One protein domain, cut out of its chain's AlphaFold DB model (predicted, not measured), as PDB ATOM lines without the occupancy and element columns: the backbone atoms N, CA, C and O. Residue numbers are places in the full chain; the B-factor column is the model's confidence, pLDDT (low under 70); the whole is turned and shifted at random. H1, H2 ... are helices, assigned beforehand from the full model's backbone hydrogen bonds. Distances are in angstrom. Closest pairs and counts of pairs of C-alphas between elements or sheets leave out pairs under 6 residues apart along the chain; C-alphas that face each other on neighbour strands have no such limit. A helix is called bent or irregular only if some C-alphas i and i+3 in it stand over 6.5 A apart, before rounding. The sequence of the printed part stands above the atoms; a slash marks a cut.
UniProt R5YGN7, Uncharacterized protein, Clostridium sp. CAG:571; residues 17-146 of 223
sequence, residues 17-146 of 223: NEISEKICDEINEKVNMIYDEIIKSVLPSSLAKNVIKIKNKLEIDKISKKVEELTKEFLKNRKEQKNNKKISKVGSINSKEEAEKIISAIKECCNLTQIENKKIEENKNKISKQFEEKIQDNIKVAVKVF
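This is residues 17 to 146 of the 223 residues of an uncharacterized protein of Clostridium sp. CAG:571 (UniProt R5YGN7). A rod of helices is built on two long ones, H1 and H7, which lie side by side and run opposite ways; H3 crosses both in one half of the rod, while in the other half H2 packs on the last part of H1, and H5 packs on H2 and on the first part of H7. H6 folds back beside H5 at one end, and at the other end residues 79 to 86, of which 79 to 81 belong to H4, stick out before the chain returns along residues 87 to 94 to H5. The printed part has 130 residues with seven named helices, H1 to H7 in order along the chain, and no named strand; the class is all helix. The whole is compact, with a radius of gyration of the C-alphas of 16.2 A, and spans 52 by 25 by 19 A.

The longest helix is H1, residues 17 to 42. H7, residues 124 to 146, touches it at a shallow tilt of 25 degrees, opposite ways; their closest C-alphas are those of Ile 23 and Ala 142, 6.2 A apart. H3, residues 60 to 76, touches residues 20 to 32 of H1 alone, at a steep tilt of 44 degrees, opposite ways, with the C-alphas of Asn 28 and Ser 64 the closest at 5.0 A. H3 also touches H7, at a steep tilt of 43 degrees and the same way, closest at the C-alphas of Thr 71 and Ile 139, 6.1 A. H1, H3 and H7 form a bundle, a group of helices that touch one another. H2, residues 45 to 57, forms a helical hairpin with H1, touching its residues 35 to 40 alone; the closest C-alphas, of Ile 39 and Val 51, are 6.8 A apart, and the tilt is steep at 41 degrees. H5, residues 95 to 109, touches H2 with the C-alphas of Ile 54 and Ala 105 closest at 5.5 A, at a steep tilt of 68 degrees, only just short of perpendicular. H5 touches residues 124 to 132 of H7 alone, closest at the C-alphas of Ser 95 and Ser 128, 4.8 A, with a steep tilt of 61 degrees, opposite ways. H6, residues 114 to 122, forms a helical hairpin with H5; they only just touch, with 3 pairs of C-alphas within 8 A, at a shallow tilt of 14 degrees. H4, residues 78 to 81, touches no helix, and H3 and H5 are apart. In H1, H3, H5, H6 and H7 every O i to N i+4 pair is within hydrogen-bond range; in H2 it is 4 of 9, beside 8 of 10 O i to N i+3 pairs, and H4 is too short for an O i to N i+4 pair.

H1 begins at C-alpha 17 at (-141.774, 12.138, 47.641) and is 38.1 A long from first to last C-alpha. H7 is 33.2 A long and ends at C-alpha 146 at (-143.950, 15.095, 58.418). H3 measures 24.4 A, H5 20.8 A and H2 19.6 A. H2 is irregular: C-alphas 46 and 49 are 7.7 A apart. H5 begins at C-alpha 95 at (-132.721, -5.635, 67.524). H6 has nine residues and H4 four.

The two C-alphas farthest apart, those of Lys 79 and Thr 113, are 52.4 A from each other, while those of Asn 17 and Phe 146 are 11.4 A apart. The printed part has no cut. The link from H4 to H5, residues 82 to 94, is long; the other links are tight. The mean pLDDT of the printed part is 83.1, and residues 17 to 24 and 77 to 92 are under 70.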
ATOM      1  N   ASN A  17    -143.014  12.881  47.868       60.66
ATOM      2  CA  ASN A  17    -141.774  12.138  47.641       60.66
ATOM      3  C   ASN A  17    -140.554  12.937  48.120       60.66
ATOM      4  O   ASN A  17    -139.738  12.397  48.863       60.66
ATOM      5  N   GLU A  18    -140.494  14.232  47.815       57.38
ATOM      6  CA  GLU A  18    -139.377  15.110  48.194       57.38
ATOM      7  C   GLU A  18    -139.283  15.327  49.718       57.38
ATOM      8  O   GLU A  18    -138.205  15.223  50.306       57.38
ATOM      9  N   ILE A  19    -140.420  15.544  50.396       58.91
ATOM     10  CA  ILE A  19    -140.458  15.644  51.867       58.91
ATOM     11  C   ILE A  19    -140.060  14.302  52.501       58.91
ATOM     12  O   ILE A  19    -139.383  14.271  53.531       58.91
ATOM     13  N   SER A  20    -140.466  13.180  51.898       62.62
ATOM     14  CA  SER A  20    -140.131  11.855  52.420       62.62
ATOM     15  C   SER A  20    -138.637  11.539  52.322       62.62
ATOM     16  O   SER A  20    -138.108  10.933  53.247       62.62
ATOM     17  N   GLU A  21    -137.950  11.971  51.261       67.31
ATOM     18  CA  GLU A  21    -136.518  11.707  51.060       67.31
ATOM     19  C   GLU A  21    -135.652  12.413  52.105       67.31
ATOM     20  O   GLU A  21    -134.834  11.769  52.753       67.31
ATOM     21  N   LYS A  22    -135.903  13.692  52.390       65.88
ATOM     22  CA  LYS A  22    -135.109  14.440  53.382       65.88
ATOM     23  C   LYS A  22    -135.287  13.978  54.817       65.88
ATOM     24  O   LYS A  22    -134.349  13.977  55.608       65.88
ATOM     25  N   ILE A  23    -136.505  13.565  55.158       67.31
ATOM     26  CA  ILE A  23    -136.754  12.926  56.448       67.31
ATOM     27  C   ILE A  23    -135.941  11.632  56.564       67.31
ATOM     28  O   ILE A  23    -135.517  11.280  57.661       67.31
ATOM     29  N   CYS A  24    -135.681  10.943  55.449       68.62
ATOM     30  CA  CYS A  24    -134.834   9.756  55.448       68.62
ATOM     31  C   CYS A  24    -133.346  10.088  55.627       68.62
ATOM     32  O   CYS A  24    -132.669   9.364  56.354       68.62
ATOM     33  N   ASP A  25    -132.855  11.204  55.081       72.94
ATOM     34  CA  ASP A  25    -131.479  11.663  55.321       72.94
ATOM     35  C   ASP A  25    -131.229  11.958  56.812       72.94
ATOM     36  O   ASP A  25    -130.288  11.426  57.406       72.94
ATOM     37  N   GLU A  26    -132.130  12.702  57.467       73.00
ATOM     38  CA  GLU A  26    -132.041  12.956  58.918       73.00
ATOM     39  C   GLU A  26    -132.119  11.670  59.752       73.00
ATOM     40  O   GLU A  26    -131.517  11.553  60.824       73.00
ATOM     41  N   ILE A  27    -132.896  10.694  59.286       79.06
ATOM     42  CA  ILE A  27    -133.006   9.393  59.937       79.06
ATOM     43  C   ILE A  27    -131.683   8.644  59.864       79.06
ATOM     44  O   ILE A  27    -131.265   8.087  60.880       79.06
ATOM     45  N   ASN A  28    -131.027   8.650  58.705       79.81
ATOM     46  CA  ASN A  28    -129.761   7.959  58.485       79.81
ATOM     47  C   ASN A  28    -128.660   8.506  59.412       79.81
ATOM     48  O   ASN A  28    -127.947   7.725  60.049       79.81
ATOM     49  N   GLU A  29    -128.581   9.830  59.587       83.06
ATOM     50  CA  GLU A  29    -127.662  10.450  60.552       83.06
ATOM     51  C   GLU A  29    -127.971  10.031  61.998       83.06
ATOM     52  O   GLU A  29    -127.074   9.643  62.757       83.06
ATOM     53  N   LYS A  30    -129.255  10.026  62.376       87.31
ATOM     54  CA  LYS A  30    -129.689   9.620  63.721       87.31
ATOM     55  C   LYS A  30    -129.436   8.140  64.004       87.31
ATOM     56  O   LYS A  30    -129.109   7.804  65.140       87.31
ATOM     57  N   VAL A  31    -129.508   7.247  63.011       91.00
ATOM     58  CA  VAL A  31    -129.140   5.825  63.185       91.00
ATOM     59  C   VAL A  31    -127.675   5.697  63.600       91.00
ATOM     60  O   VAL A  31    -127.360   4.981  64.552       91.00
ATOM     61  N   ASN A  32    -126.780   6.444  62.957       91.69
ATOM     62  CA  ASN A  32    -125.361   6.445  63.303       91.69
ATOM     63  C   ASN A  32    -125.115   6.921  64.750       91.69
ATOM     64  O   ASN A  32    -124.321   6.320  65.482       91.69
ATOM     65  N   MET A  33    -125.843   7.955  65.187       91.75
ATOM     66  CA  MET A  33    -125.805   8.444  66.571       91.75
ATOM     67  C   MET A  33    -126.334   7.409  67.572       91.75
ATOM     68  O   MET A  33    -125.759   7.246  68.647       91.75
ATOM     69  N   ILE A  34    -127.388   6.668  67.221       94.19
ATOM     70  CA  ILE A  34    -127.936   5.595  68.063       94.19
ATOM     71  C   ILE A  34    -126.874   4.522  68.323       94.19
ATOM     72  O   ILE A  34    -126.693   4.112  69.474       94.19
ATOM     73  N   TYR A  35    -126.124   4.106  67.295       95.50
ATOM     74  CA  TYR A  35    -124.997   3.185  67.475       95.50
ATOM     75  C   TYR A  35    -123.918   3.774  68.392       95.50
ATOM     76  O   TYR A  35    -123.466   3.085  69.308       95.50
ATOM     77  N   ASP A  36    -123.530   5.042  68.202       94.56
ATOM     78  CA  ASP A  36    -122.557   5.715  69.076       94.56
ATOM     79  C   ASP A  36    -122.988   5.701  70.545       94.56
ATOM     80  O   ASP A  36    -122.196   5.358  71.426       94.56
ATOM     81  N   GLU A  37    -124.235   6.079  70.819       94.31
ATOM     82  CA  GLU A  37    -124.787   6.135  72.170       94.31
ATOM     83  C   GLU A  37    -124.817   4.756  72.827       94.31
ATOM     84  O   GLU A  37    -124.399   4.605  73.977       94.31
ATOM     85  N   ILE A  38    -125.268   3.738  72.093       95.56
ATOM     86  CA  ILE A  38    -125.361   2.371  72.602       95.56
ATOM     87  C   ILE A  38    -123.975   1.811  72.896       95.56
ATOM     88  O   ILE A  38    -123.757   1.319  74.004       95.56
ATOM     89  N   ILE A  39    -123.021   1.940  71.968       95.88
ATOM     90  CA  ILE A  39    -121.646   1.463  72.170       95.88
ATOM     91  C   ILE A  39    -121.032   2.155  73.391       95.88
ATOM     92  O   ILE A  39    -120.524   1.479  74.286       95.88
ATOM     93  N   LYS A  40    -121.127   3.488  73.482       93.56
ATOM     94  CA  LYS A  40    -120.600   4.253  74.628       93.56
ATOM     95  C   LYS A  40    -121.266   3.872  75.950       93.56
ATOM     96  O   LYS A  40    -120.619   3.955  76.988       93.56
ATOM     97  N   SER A  41    -122.529   3.444  75.931       92.31
ATOM     98  CA  SER A  41    -123.254   3.059  77.150       92.31
ATOM     99  C   SER A  41    -122.783   1.736  77.767       92.31
ATOM    100  O   SER A  41    -123.001   1.513  78.960       92.31
ATOM    101  N   VAL A  42    -122.149   0.863  76.978       91.75
ATOM    102  CA  VAL A  42    -121.704  -0.471  77.425       91.75
ATOM    103  C   VAL A  42    -120.189  -0.634  77.442       91.75
ATOM    104  O   VAL A  42    -119.675  -1.522  78.122       91.75
ATOM    105  N   LEU A  43    -119.468   0.223  76.722       92.25
ATOM    106  CA  LEU A  43    -118.018   0.187  76.635       92.25
ATOM    107  C   LEU A  43    -117.373   0.851  77.869       92.25
ATOM    108  O   LEU A  43    -117.754   1.967  78.230       92.25
ATOM    109  N   PRO A  44    -116.368   0.223  78.508       88.38
ATOM    110  CA  PRO A  44    -115.566   0.874  79.541       88.38
ATOM    111  C   PRO A  44    -114.952   2.191  79.044       88.38
ATOM    112  O   PRO A  44    -114.475   2.273  77.911       88.38
ATOM    113  N   SER A  45    -114.911   3.219  79.897       87.50
ATOM    114  CA  SER A  45    -114.414   4.557  79.528       87.50
ATOM    115  C   SER A  45    -112.964   4.547  79.033       87.50
ATOM    116  O   SER A  45    -112.626   5.267  78.095       87.50
ATOM    117  N   SER A  46    -112.126   3.668  79.588       86.69
ATOM    118  CA  SER A  46    -110.742   3.420  79.153       86.69
ATOM    119  C   SER A  46    -110.626   2.967  77.690       86.69
ATOM    120  O   SER A  46    -109.570   3.115  77.071       86.69
ATOM    121  N   LEU A  47    -111.709   2.437  77.118       89.81
ATOM    122  CA  LEU A  47    -111.782   1.914  75.758       89.81
ATOM    123  C   LEU A  47    -112.570   2.822  74.808       89.81
ATOM    124  O   LEU A  47    -112.709   2.477  73.638       89.81
ATOM    125  N   ALA A  48    -113.018   4.006  75.247       87.88
ATOM    126  CA  ALA A  48    -113.808   4.944  74.436       87.88
ATOM    127  C   ALA A  48    -113.160   5.306  73.084       87.88
ATOM    128  O   ALA A  48    -113.857   5.528  72.096       87.88
ATOM    129  N   LYS A  49    -111.824   5.280  72.997       91.38
ATOM    130  CA  LYS A  49    -111.074   5.472  71.741       91.38
ATOM    131  C   LYS A  49    -111.396   4.434  70.652       91.38
ATOM    132  O   LYS A  49    -111.189   4.705  69.475       91.38
ATOM    133  N   ASN A  50    -111.917   3.265  71.025       93.81
ATOM    134  CA  ASN A  50    -112.233   2.182  70.094       93.81
ATOM    135  C   ASN A  50    -113.612   2.329  69.435       93.81
ATOM    136  O   ASN A  50    -113.911   1.547  68.538       93.81
ATOM    137  N   VAL A  51    -114.441   3.308  69.825       94.38
ATOM    138  CA  VAL A  51    -115.810   3.476  69.291       94.38
ATOM    139  C   VAL A  51    -115.822   3.559  67.762       94.38
ATOM    140  O   VAL A  51    -116.589   2.846  67.125       94.38
ATOM    141  N   ILE A  52    -114.921   4.345  67.160       93.06
ATOM    142  CA  ILE A  52    -114.819   4.469  65.694       93.06
ATOM    143  C   ILE A  52    -114.469   3.117  65.058       93.06
ATOM    144  O   ILE A  52    -115.100   2.695  64.094       93.06
ATOM    145  N   LYS A  53    -113.497   2.399  65.632       95.00
ATOM    146  CA  LYS A  53    -113.082   1.074  65.151       95.00
ATOM    147  C   LYS A  53    -114.229   0.059  65.227       95.00
ATOM    148  O   LYS A  53    -114.403  -0.717  64.294       95.00
ATOM    149  N   ILE A  54    -115.006   0.083  66.312       96.31
ATOM    150  CA  ILE A  54    -116.188  -0.769  66.496       96.31
ATOM    151  C   ILE A  54    -117.231  -0.446  65.426       96.31
ATOM    152  O   ILE A  54    -117.702  -1.354  64.750       96.31
ATOM    153  N   LYS A  55    -117.551   0.837  65.223       94.69
ATOM    154  CA  LYS A  55    -118.527   1.270  64.214       94.69
ATOM    155  C   LYS A  55    -118.135   0.874  62.799       94.69
ATOM    156  O   LYS A  55    -118.990   0.408  62.066       94.69
ATOM    157  N   ASN A  56    -116.854   0.960  62.448       93.94
ATOM    158  CA  ASN A  56    -116.373   0.551  61.126       93.94
ATOM    159  C   ASN A  56    -116.537  -0.954  60.850       93.94
ATOM    160  O   ASN A  56    -116.505  -1.360  59.693       93.94
ATOM    161  N   LYS A  57    -116.692  -1.791  61.888       95.00
ATOM    162  CA  LYS A  57    -117.038  -3.213  61.727       95.00
ATOM    163  C   LYS A  57    -118.534  -3.463  61.589       95.00
ATOM    164  O   LYS A  57    -118.932  -4.549  61.178       95.00
ATOM    165  N   LEU A  58    -119.357  -2.500  61.980       93.19
ATOM    166  CA  LEU A  58    -120.801  -2.618  61.915       93.19
ATOM    167  C   LEU A  58    -121.264  -2.149  60.541       93.19
ATOM    168  O   LEU A  58    -120.870  -1.095  60.054       93.19
ATOM    169  N   GLU A  59    -122.143  -2.925  59.915       89.88
ATOM    170  CA  GLU A  59    -122.744  -2.580  58.626       89.88
ATOM    171  C   GLU A  59    -123.878  -1.551  58.812       89.88
ATOM    172  O   GLU A  59    -125.014  -1.784  58.391       89.88
ATOM    173  N   ILE A  60    -123.578  -0.426  59.480       91.38
ATOM    174  CA  ILE A  60    -124.551   0.600  59.899       91.38
ATOM    175  C   ILE A  60    -125.364   1.090  58.699       91.38
ATOM    176  O   ILE A  60    -126.584   1.169  58.793       91.38
ATOM    177  N   ASP A  61    -124.729   1.292  57.543       89.31
ATOM    178  CA  ASP A  61    -125.399   1.742  56.317       89.31
ATOM    179  C   ASP A  61    -126.526   0.806  55.859       89.31
ATOM    180  O   ASP A  61    -127.543   1.264  55.332       89.31
ATOM    181  N   LYS A  62    -126.390  -0.513  56.063       89.50
ATOM    182  CA  LYS A  62    -127.459  -1.467  55.721       89.50
ATOM    183  C   LYS A  62    -128.662  -1.296  56.640       89.50
ATOM    184  O   LYS A  62    -129.796  -1.469  56.200       89.50
ATOM    185  N   ILE A  63    -128.421  -0.980  57.907       90.31
ATOM    186  CA  ILE A  63    -129.483  -0.728  58.878       90.31
ATOM    187  C   ILE A  63    -130.125   0.631  58.635       90.31
ATOM    188  O   ILE A  63    -131.350   0.696  58.610       90.31
ATOM    189  N   SER A  64    -129.337   1.670  58.358       89.25
ATOM    190  CA  SER A  64    -129.834   2.989  57.958       89.25
ATOM    191  C   SER A  64    -130.824   2.876  56.794       89.25
ATOM    192  O   SER A  64    -131.977   3.274  56.936       89.25
ATOM    193  N   LYS A  65    -130.456   2.161  55.719       86.19
ATOM    194  CA  LYS A  65    -131.355   1.900  54.576       86.19
ATOM    195  C   LYS A  65    -132.660   1.202  54.966       86.19
ATOM    196  O   LYS A  65    -133.727   1.602  54.513       86.19
ATOM    197  N   LYS A  66    -132.607   0.187  55.835       87.12
ATOM    198  CA  LYS A  66    -133.823  -0.493  56.325       87.12
ATOM    199  C   LYS A  66    -134.721   0.443  57.138       87.12
ATOM    200  O   LYS A  66    -135.941   0.368  57.026       87.12
ATOM    201  N   VAL A  67    -134.137   1.304  57.975       86.56
ATOM    202  CA  VAL A  67    -134.890   2.296  58.764       86.56
ATOM    203  C   VAL A  67    -135.543   3.325  57.836       86.56
ATOM    204  O   VAL A  67    -136.708   3.677  58.031       86.56
ATOM    205  N   GLU A  68    -134.828   3.766  56.803       84.19
ATOM    206  CA  GLU A  68    -135.343   4.634  55.744       84.19
ATOM    207  C   GLU A  68    -136.533   3.995  55.005       84.19
ATOM    208  O   GLU A  68    -137.597   4.610  54.912       84.19
ATOM    209  N   GLU A  69    -136.408   2.749  54.541       82.62
ATOM    210  CA  GLU A  69    -137.486   2.025  53.847       82.62
ATOM    211  C   GLU A  69    -138.744   1.901  54.713       82.62
ATOM    212  O   GLU A  69    -139.848   2.217  54.259       82.62
ATOM    213  N   LEU A  70    -138.572   1.520  55.983       81.31
ATOM    214  CA  LEU A  70    -139.673   1.449  56.945       81.31
ATOM    215  C   LEU A  70    -140.343   2.807  57.122       81.31
ATOM    216  O   LEU A  70    -141.569   2.903  57.135       81.31
ATOM    217  N   THR A  71    -139.558   3.876  57.235       80.31
ATOM    218  CA  THR A  71    -140.097   5.230  57.383       80.31
ATOM    219  C   THR A  71    -140.897   5.637  56.153       80.31
ATOM    220  O   THR A  71    -142.017   6.132  56.294       80.31
ATOM    221  N   LYS A  72    -140.384   5.377  54.945       77.75
ATOM    222  CA  LYS A  72    -141.106   5.634  53.689       77.75
ATOM    223  C   LYS A  72    -142.430   4.870  53.645       77.75
ATOM    224  O   LYS A  72    -143.452   5.450  53.276       77.75
ATOM    225  N   GLU A  73    -142.443   3.605  54.058       77.31
ATOM    226  CA  GLU A  73    -143.667   2.803  54.162       77.31
ATOM    227  C   GLU A  73    -144.667   3.415  55.159       77.31
ATOM    228  O   GLU A  73    -145.847   3.588  54.835       77.31
ATOM    229  N   PHE A  74    -144.200   3.830  56.342       75.75
ATOM    230  CA  PHE A  74    -145.032   4.515  57.335       75.75
ATOM    231  C   PHE A  74    -145.634   5.809  56.788       75.75
ATOM    232  O   PHE A  74    -146.830   6.058  56.959       75.75
ATOM    233  N   LEU A  75    -144.830   6.624  56.107       74.25
ATOM    234  CA  LEU A  75    -145.284   7.880  55.523       74.25
ATOM    235  C   LEU A  75    -146.315   7.658  54.416       74.25
ATOM    236  O   LEU A  75    -147.263   8.442  54.344       74.25
ATOM    237  N   LYS A  76    -146.173   6.609  53.592       73.50
ATOM    238  CA  LYS A  76    -147.125   6.270  52.513       73.50
ATOM    239  C   LYS A  76    -148.471   5.841  53.081       73.50
ATOM    240  O   LYS A  76    -149.510   6.365  52.687       73.50
ATOM    241  N   ASN A  77    -148.443   4.985  54.096       69.62
ATOM    242  CA  ASN A  77    -149.645   4.386  54.671       69.62
ATOM    243  C   ASN A  77    -150.306   5.266  55.754       69.62
ATOM    244  O   ASN A  77    -151.305   4.877  56.362       69.62
ATOM    245  N   ARG A  78    -149.797   6.480  56.009       68.50
ATOM    246  CA  ARG A  78    -150.257   7.352  57.109       68.50
ATOM    247  C   ARG A  78    -151.746   7.716  57.058       68.50
ATOM    248  O   ARG A  78    -152.366   7.895  58.107       68.50
ATOM    249  N   LYS A  79    -152.324   7.851  55.854       62.16
ATOM    250  CA  LYS A  79    -153.749   8.192  55.672       62.16
ATOM    251  C   LYS A  79    -154.649   7.053  56.167       62.16
ATOM    252  O   LYS A  79    -155.654   7.320  56.817       62.16
ATOM    253  N   GLU A  80    -154.230   5.808  55.955       55.81
ATOM    254  CA  GLU A  80    -154.907   4.596  56.431       55.81
ATOM    255  C   GLU A  80    -154.641   4.344  57.928       55.81
ATOM    256  O   GLU A  80    -155.526   3.918  58.672       55.81
ATOM    257  N   GLN A  81    -153.446   4.703  58.415       55.72
ATOM    258  CA  GLN A  81    -153.057   4.566  59.825       55.72
ATOM    259  C   GLN A  81    -153.751   5.551  60.778       55.72
ATOM    260  O   GLN A  81    -153.794   5.286  61.978       55.72
ATOM    261  N   LYS A  82    -154.371   6.642  60.297       51.47
ATOM    262  CA  LYS A  82    -155.232   7.497  61.148       51.47
ATOM    263  C   LYS A  82    -156.354   6.706  61.836       51.47
ATOM    264  O   LYS A  82    -156.761   7.084  62.932       51.47
ATOM    265  N   ASN A  83    -156.788   5.591  61.239       44.91
ATOM    266  CA  ASN A  83    -157.799   4.700  61.809       44.91
ATOM    267  C   ASN A  83    -157.202   3.559  62.659       44.91
ATOM    268  O   ASN A  83    -157.915   2.977  63.471       44.91
ATOM    269  N   ASN A  84    -155.896   3.280  62.557       40.00
ATOM    270  CA  ASN A  84    -155.206   2.223  63.302       40.00
ATOM    271  C   ASN A  84    -154.029   2.801  64.106       40.00
ATOM    272  O   ASN A  84    -152.929   2.987  63.598       40.00
ATOM    273  N   LYS A  85    -154.268   3.035  65.403       45.47
ATOM    274  CA  LYS A  85    -153.398   3.659  66.432       45.47
ATOM    275  C   LYS A  85    -152.000   3.049  66.670       45.47
ATOM    276  O   LYS A  85    -151.393   3.309  67.707       45.47
ATOM    277  N   LYS A  86    -151.459   2.227  65.778       49.16
ATOM    278  CA  LYS A  86    -150.231   1.479  66.037       49.16
ATOM    279  C   LYS A  86    -149.218   1.657  64.909       49.16
ATOM    280  O   LYS A  86    -149.199   0.907  63.940       49.16
ATOM    281  N   ILE A  87    -148.276   2.573  65.140       53.06
ATOM    282  CA  ILE A  87    -146.903   2.503  64.610       53.06
ATOM    283  C   ILE A  87    -146.230   1.278  65.272       53.06
ATOM    284  O   ILE A  87    -145.357   1.413  66.127       53.06
ATOM    285  N   SER A  88    -146.741   0.066  65.022       47.44
ATOM    286  CA  SER A  88    -146.361  -1.149  65.765       47.44
ATOM    287  C   SER A  88    -145.540  -2.139  64.958       47.44
ATOM    288  O   SER A  88    -145.467  -3.304  65.335       47.44
ATOM    289  N   LYS A  89    -144.929  -1.720  63.852       51.94
ATOM    290  CA  LYS A  89    -144.021  -2.580  63.091       51.94
ATOM    291  C   LYS A  89    -142.697  -1.876  62.802       51.94
ATOM    292  O   LYS A  89    -142.322  -1.670  61.663       51.94
ATOM    293  N   VAL A  90    -141.955  -1.589  63.871       50.81
ATOM    294  CA  VAL A  90    -140.477  -1.623  63.817       50.81
ATOM    295  C   VAL A  90    -139.976  -3.084  63.814       50.81
ATOM    296  O   VAL A  90    -138.786  -3.344  63.720       50.81
ATOM    297  N   GLY A  91    -140.889  -4.065  63.831       51.91
ATOM    298  CA  GLY A  91    -140.600  -5.501  63.876       51.91
ATOM    299  C   GLY A  91    -139.803  -6.091  62.702       51.91
ATOM    300  O   GLY A  91    -139.536  -7.285  62.732       51.91
ATOM    301  N   SER A  92    -139.408  -5.301  61.696       62.03
ATOM    302  CA  SER A  92    -138.497  -5.744  60.625       62.03
ATOM    303  C   SER A  92    -137.015  -5.544  60.966       62.03
ATOM    304  O   SER A  92    -136.155  -6.135  60.313       62.03
ATOM    305  N   ILE A  93    -136.687  -4.727  61.974       77.38
ATOM    306  CA  ILE A  93    -135.305  -4.552  62.433       77.38
ATOM    307  C   ILE A  93    -135.069  -5.492  63.612       77.38
ATOM    308  O   ILE A  93    -135.631  -5.320  64.691       77.38
ATOM    309  N   ASN A  94    -134.237  -6.510  63.394       87.38
ATOM    310  CA  ASN A  94    -133.929  -7.523  64.397       87.38
ATOM    311  C   ASN A  94    -132.962  -6.966  65.455       87.38
ATOM    312  O   ASN A  94    -131.750  -7.154  65.382       87.38
ATOM    313  N   SER A  95    -133.503  -6.275  66.458       90.69
ATOM    314  CA  SER A  95    -132.721  -5.635  67.524       90.69
ATOM    315  C   SER A  95    -131.844  -6.613  68.319       90.69
ATOM    316  O   SER A  95    -130.800  -6.223  68.840       90.69
ATOM    317  N   LYS A  96    -132.249  -7.888  68.411       92.31
ATOM    318  CA  LYS A  96    -131.470  -8.940  69.077       92.31
ATOM    319  C   LYS A  96    -130.211  -9.274  68.288       92.31
ATOM    320  O   LYS A  96    -129.135  -9.335  68.872       92.31
ATOM    321  N   GLU A  97    -130.353  -9.452  66.979       93.31
ATOM    322  CA  GLU A  97    -129.228  -9.675  66.069       93.31
ATOM    323  C   GLU A  97    -128.299  -8.456  66.036       93.31
ATOM    324  O   GLU A  97    -127.081  -8.606  66.086       93.31
ATOM    325  N   GLU A  98    -128.845  -7.238  66.051       94.25
ATOM    326  CA  GLU A  98    -128.009  -6.035  66.131       94.25
ATOM    327  C   GLU A  98    -127.256  -5.925  67.461       94.25
ATOM    328  O   GLU A  98    -126.076  -5.572  67.475       94.25
ATOM    329  N   ALA A  99    -127.868  -6.319  68.580       96.00
ATOM    330  CA  ALA A  99    -127.158  -6.412  69.853       96.00
ATOM    331  C   ALA A  99    -126.008  -7.435  69.806       96.00
ATOM    332  O   ALA A  99    -124.931  -7.169  70.341       96.00
ATOM    333  N   GLU A 100    -126.203  -8.580  69.143       95.88
ATOM    334  CA  GLU A 100    -125.152  -9.593  68.938       95.88
ATOM    335  C   GLU A 100    -123.994  -9.059  68.101       95.88
ATOM    336  O   GLU A 100    -122.830  -9.250  68.472       95.88
ATOM    337  N   LYS A 101    -124.293  -8.349  67.010       96.50
ATOM    338  CA  LYS A 101    -123.279  -7.717  66.157       96.50
ATOM    339  C   LYS A 101    -122.483  -6.666  66.917       96.50
ATOM    340  O   LYS A 101    -121.257  -6.680  66.849       96.50
ATOM    341  N   ILE A 102    -123.148  -5.803  67.690       96.44
ATOM    342  CA  ILE A 102    -122.486  -4.787  68.525       96.44
ATOM    343  C   ILE A 102    -121.536  -5.449  69.528       96.44
ATOM    344  O   ILE A 102    -120.372  -5.060  69.616       96.44
ATOM    345  N   ILE A 103    -121.998  -6.469  70.257       96.31
ATOM    346  CA  ILE A 103    -121.167  -7.186  71.236       96.31
ATOM    347  C   ILE A 103    -119.972  -7.858  70.556       96.31
ATOM    348  O   ILE A 103    -118.844  -7.731  71.037       96.31
ATOM    349  N   SER A 104    -120.198  -8.530  69.428       95.81
ATOM    350  CA  SER A 104    -119.138  -9.208  68.671       95.81
ATOM    351  C   SER A 104    -118.092  -8.207  68.174       95.81
ATOM    352  O   SER A 104    -116.899  -8.387  68.415       95.81
ATOM    353  N   ALA A 105    -118.528  -7.083  67.602       96.50
ATOM    354  CA  ALA A 105    -117.639  -6.018  67.150       96.50
ATOM    355  C   ALA A 105    -116.819  -5.419  68.305       96.50
ATOM    356  O   ALA A 105    -115.619  -5.187  68.147       96.50
ATOM    357  N   ILE A 106    -117.430  -5.212  69.478       95.50
ATOM    358  CA  ILE A 106    -116.724  -4.754  70.683       95.50
ATOM    359  C   ILE A 106    -115.632  -5.755  71.079       95.50
ATOM    360  O   ILE A 106    -114.483  -5.354  71.272       95.50
ATOM    361  N   LYS A 107    -115.962  -7.048  71.156       93.44
ATOM    362  CA  LYS A 107    -115.020  -8.112  71.539       93.44
ATOM    363  C   LYS A 107    -113.842  -8.245  70.583       93.44
ATOM    364  O   LYS A 107    -112.719  -8.459  71.018       93.44
ATOM    365  N   GLU A 108    -114.082  -8.085  69.289       93.62
ATOM    366  CA  GLU A 108    -113.022  -8.151  68.285       93.62
ATOM    367  C   GLU A 108    -112.160  -6.882  68.237       93.62
ATOM    368  O   GLU A 108    -111.018  -6.910  67.770       93.62
ATOM    369  N   CYS A 109    -112.706  -5.736  68.649       93.00
ATOM    370  CA  CYS A 109    -112.003  -4.457  68.561       93.00
ATOM    371  C   CYS A 109    -111.229  -4.095  69.828       93.00
ATOM    372  O   CYS A 109    -110.291  -3.295  69.726       93.00
ATOM    373  N   CYS A 110    -111.609  -4.666  70.972       91.12
ATOM    374  CA  CYS A 110    -111.137  -4.295  72.299       91.12
ATOM    375  C   CYS A 110    -110.459  -5.466  73.021       91.12
ATOM    376  O   CYS A 110    -111.004  -6.563  73.092       91.12
ATOM    377  N   ASN A 111    -109.323  -5.198  73.666       89.44
ATOM    378  CA  ASN A 111    -108.681  -6.157  74.566       89.44
ATOM    379  C   ASN A 111    -109.394  -6.142  75.924       89.44
ATOM    380  O   ASN A 111    -108.964  -5.457  76.848       89.44
ATOM    381  N   LEU A 112    -110.520  -6.847  76.007       91.00
ATOM    382  CA  LEU A 112    -111.351  -6.916  77.205       91.00
ATOM    383  C   LEU A 112    -110.842  -7.973  78.184       91.00
ATOM    384  O   LEU A 112    -110.504  -9.095  77.800       91.00
ATOM    385  N   THR A 113    -110.884  -7.650  79.471       92.81
ATOM    386  CA  THR A 113    -110.762  -8.639  80.547       92.81
ATOM    387  C   THR A 113    -111.962  -9.592  80.554       92.81
ATOM    388  O   THR A 113    -113.025  -9.316  79.992       92.81
ATOM    389  N   GLN A 114    -111.833 -10.725  81.247       92.44
ATOM    390  CA  GLN A 114    -112.939 -11.674  81.414       92.44
ATOM    391  C   GLN A 114    -114.162 -11.034  82.098       92.44
ATOM    392  O   GLN A 114    -115.300 -11.317  81.722       92.44
ATOM    393  N   ILE A 115    -113.929 -10.144  83.069       92.81
ATOM    394  CA  ILE A 115    -114.986  -9.427  83.793       92.81
ATOM    395  C   ILE A 115    -115.715  -8.456  82.855       92.81
ATOM    396  O   ILE A 115    -116.946  -8.441  82.826       92.81
ATOM    397  N   GLU A 116    -114.980  -7.681  82.054       93.56
ATOM    398  CA  GLU A 116    -115.573  -6.752  81.084       93.56
ATOM    399  C   GLU A 116    -116.368  -7.494  80.004       93.56
ATOM    400  O   GLU A 116    -117.494  -7.104  79.698       93.56
ATOM    401  N   ASN A 117    -115.833  -8.608  79.492       92.69
ATOM    402  CA  ASN A 117    -116.533  -9.474  78.543       92.69
ATOM    403  C   ASN A 117    -117.868  -9.982  79.098       92.69
ATOM    404  O   ASN A 117    -118.890  -9.894  78.417       92.69
ATOM    405  N   LYS A 118    -117.872 -10.486  80.338       94.06
ATOM    406  CA  LYS A 118    -119.089 -10.978  80.993       94.06
ATOM    407  C   LYS A 118    -120.122  -9.862  81.162       94.06
ATOM    408  O   LYS A 118    -121.284 -10.051  80.824       94.06
ATOM    409  N   LYS A 119    -119.687  -8.681  81.610       93.88
ATOM    410  CA  LYS A 119    -120.566  -7.521  81.797       93.88
ATOM    411  C   LYS A 119    -121.196  -7.047  80.485       93.88
ATOM    412  O   LYS A 119    -122.357  -6.649  80.474       93.88
ATOM    413  N   ILE A 120    -120.452  -7.065  79.380       93.31
ATOM    414  CA  ILE A 120    -120.986  -6.703  78.059       93.31
ATOM    415  C   ILE A 120    -122.046  -7.720  77.611       93.31
ATOM    416  O   ILE A 120    -123.121  -7.316  77.172       93.31
ATOM    417  N   GLU A 121    -121.791  -9.017  77.795       93.81
ATOM    418  CA  GLU A 121    -122.756 -10.084  77.482       93.81
ATOM    419  C   GLU A 121    -124.041  -9.987  78.313       93.81
ATOM    420  O   GLU A 121    -125.146 -10.066  77.776       93.81
ATOM    421  N   GLU A 122    -123.925  -9.720  79.614       94.81
ATOM    422  CA  GLU A 122    -125.079  -9.511  80.499       94.81
ATOM    423  C   GLU A 122    -125.947  -8.315  80.058       94.81
ATOM    424  O   GLU A 122    -127.158  -8.298  80.285       94.81
ATOM    425  N   ASN A 123    -125.357  -7.331  79.368       94.25
ATOM    426  CA  ASN A 123    -126.076  -6.174  78.838       94.25
ATOM    427  C   ASN A 123    -126.753  -6.422  77.481       94.25
ATOM    428  O   ASN A 123    -127.469  -5.535  77.015       94.25
ATOM    429  N   LYS A 124    -126.621  -7.599  76.855       95.75
ATOM    430  CA  LYS A 124    -127.199  -7.899  75.530       95.75
ATOM    431  C   LYS A 124    -128.683  -7.554  75.404       95.75
ATOM    432  O   LYS A 124    -129.091  -6.873  74.465       95.75
ATOM    433  N   ASN A 125    -129.495  -7.972  76.374       94.56
ATOM    434  CA  ASN A 125    -130.934  -7.690  76.362       94.56
ATOM    435  C   ASN A 125    -131.228  -6.191  76.509       94.56
ATOM    436  O   ASN A 125    -132.151  -5.674  75.880       94.56
ATOM    437  N   LYS A 126    -130.423  -5.483  77.310       94.94
ATOM    438  CA  LYS A 126    -130.523  -4.032  77.477       94.94
ATOM    439  C   LYS A 126    -130.154  -3.306  76.183       94.94
ATOM    440  O   LYS A 126    -130.903  -2.425  75.780       94.94
ATOM    441  N   ILE A 127    -129.071  -3.717  75.517       95.81
ATOM    442  CA  ILE A 127    -128.648  -3.196  74.208       95.81
ATOM    443  C   ILE A 127    -129.773  -3.371  73.187       95.81
ATOM    444  O   ILE A 127    -130.189  -2.392  72.580       95.81
ATOM    445  N   SER A 128    -130.310  -4.590  73.048       94.50
ATOM    446  CA  SER A 128    -131.416  -4.877  72.122       94.50
ATOM    447  C   SER A 128    -132.614  -3.966  72.380       94.50
ATOM    448  O   SER A 128    -133.143  -3.366  71.450       94.50
ATOM    449  N   LYS A 129    -133.042  -3.840  73.642       92.44
ATOM    450  CA  LYS A 129    -134.193  -3.007  74.004       92.44
ATOM    451  C   LYS A 129    -133.940  -1.524  73.717       92.44
ATOM    452  O   LYS A 129    -134.785  -0.869  73.121       92.44
ATOM    453  N   GLN A 130    -132.772  -1.007  74.097       93.62
ATOM    454  CA  GLN A 130    -132.401   0.386  73.832       93.62
ATOM    455  C   GLN A 130    -132.321   0.685  72.334       93.62
ATOM    456  O   GLN A 130    -132.729   1.761  71.905       93.62
ATOM    457  N   PHE A 131    -131.807  -0.259  71.546       93.31
ATOM    458  CA  PHE A 131    -131.751  -0.155  70.094       93.31
ATOM    459  C   PHE A 131    -133.155  -0.057  69.488       93.31
ATOM    460  O   PHE A 131    -133.436   0.873  68.735       93.31
ATOM    461  N   GLU A 132    -134.053  -0.969  69.870       90.88
ATOM    462  CA  GLU A 132    -135.448  -0.976  69.418       90.88
ATOM    463  C   GLU A 132    -136.175   0.330  69.773       90.88
ATOM    464  O   GLU A 132    -136.756   0.971  68.895       90.88
ATOM    465  N   GLU A 133    -136.095   0.758  71.037       90.06
ATOM    466  CA  GLU A 133    -136.751   1.975  71.530       90.06
ATOM    467  C   GLU A 133    -136.260   3.222  70.789       90.06
ATOM    468  O   GLU A 133    -137.067   4.008  70.290       90.06
ATOM    469  N   LYS A 134    -134.939   3.383  70.641       90.38
ATOM    470  CA  LYS A 134    -134.356   4.557  69.981       90.38
ATOM    471  C   LYS A 134    -134.692   4.626  68.495       90.38
ATOM    472  O   LYS A 134    -134.999   5.708  67.997       90.38
ATOM    473  N   ILE A 135    -134.668   3.498  67.785       89.31
ATOM    474  CA  ILE A 135    -135.069   3.452  66.372       89.31
ATOM    475  C   ILE A 135    -136.560   3.763  66.231       89.31
ATOM    476  O   ILE A 135    -136.948   4.556  65.372       89.31
ATOM    477  N   GLN A 136    -137.401   3.194  67.097       85.19
ATOM    478  CA  GLN A 136    -138.832   3.470  67.074       85.19
ATOM    479  C   GLN A 136    -139.131   4.947  67.336       85.19
ATOM    480  O   GLN A 136    -139.979   5.530  66.657       85.19
ATOM    481  N   ASP A 137    -138.450   5.560  68.297       84.44
ATOM    482  CA  ASP A 137    -138.639   6.971  68.608       84.44
ATOM    483  C   ASP A 137    -138.118   7.877  67.489       84.44
ATOM    484  O   ASP A 137    -138.795   8.847  67.146       84.44
ATOM    485  N   ASN A 138    -137.008   7.514  66.838       84.00
ATOM    486  CA  ASN A 138    -136.516   8.206  65.645       84.00
ATOM    487  C   ASN A 138    -137.584   8.240  64.532       84.00
ATOM    488  O   ASN A 138    -137.948   9.312  64.043       84.00
ATOM    489  N   ILE A 139    -138.178   7.083  64.210       81.00
ATOM    490  CA  ILE A 139    -139.248   6.970  63.203       81.00
ATOM    491  C   ILE A 139    -140.498   7.759  63.629       81.00
ATOM    492  O   ILE A 139    -141.091   8.472  62.820       81.00
ATOM    493  N   LYS A 140    -140.918   7.672  64.899       78.94
ATOM    494  CA  LYS A 140    -142.088   8.421  65.401       78.94
ATOM    495  C   LYS A 140    -141.900   9.930  65.266       78.94
ATOM    496  O   LYS A 140    -142.842  10.615  64.866       78.94
ATOM    497  N   VAL A 141    -140.722  10.445  65.619       78.00
ATOM    498  CA  VAL A 141    -140.401  11.875  65.500       78.00
ATOM    499  C   VAL A 141    -140.465  12.299  64.037       78.00
ATOM    500  O   VAL A 141    -141.169  13.257  63.728       78.00
ATOM    501  N   ALA A 142    -139.837  11.542  63.138       74.81
ATOM    502  CA  ALA A 142    -139.886  11.780  61.698       74.81
ATOM    503  C   ALA A 142    -141.325  11.839  61.149       74.81
ATOM    504  O   ALA A 142    -141.716  12.804  60.493       74.81
ATOM    505  N   VAL A 143    -142.158  10.848  61.484       74.62
ATOM    506  CA  VAL A 143    -143.568  10.803  61.062       74.62
ATOM    507  C   VAL A 143    -144.371  11.970  61.644       74.62
ATOM    508  O   VAL A 143    -145.226  12.540  60.963       74.62
ATOM    509  N   LYS A 144    -144.121  12.344  62.903       74.56
ATOM    510  CA  LYS A 144    -144.782  13.488  63.541       74.56
ATOM    511  C   LYS A 144    -144.444  14.790  62.815       74.56
ATOM    512  O   LYS A 144    -145.366  15.520  62.459       74.56
ATOM    513  N   VAL A 145    -143.160  15.037  62.563       72.88
ATOM    514  CA  VAL A 145    -142.681  16.231  61.853       72.88
ATOM    515  C   VAL A 145    -143.278  16.297  60.449       72.88
ATOM    516  O   VAL A 145    -143.830  17.330  60.072       72.88
ATOM    517  N   PHE A 146    -143.278  15.178  59.715       73.69
ATOM    518  CA  PHE A 146    -143.950  15.095  58.418       73.69
ATOM    519  C   PHE A 146    -145.418  15.543  58.528       73.69
ATOM    520  O   PHE A 146    -145.870  16.408  57.781       73.69
TER     521      PHE A 146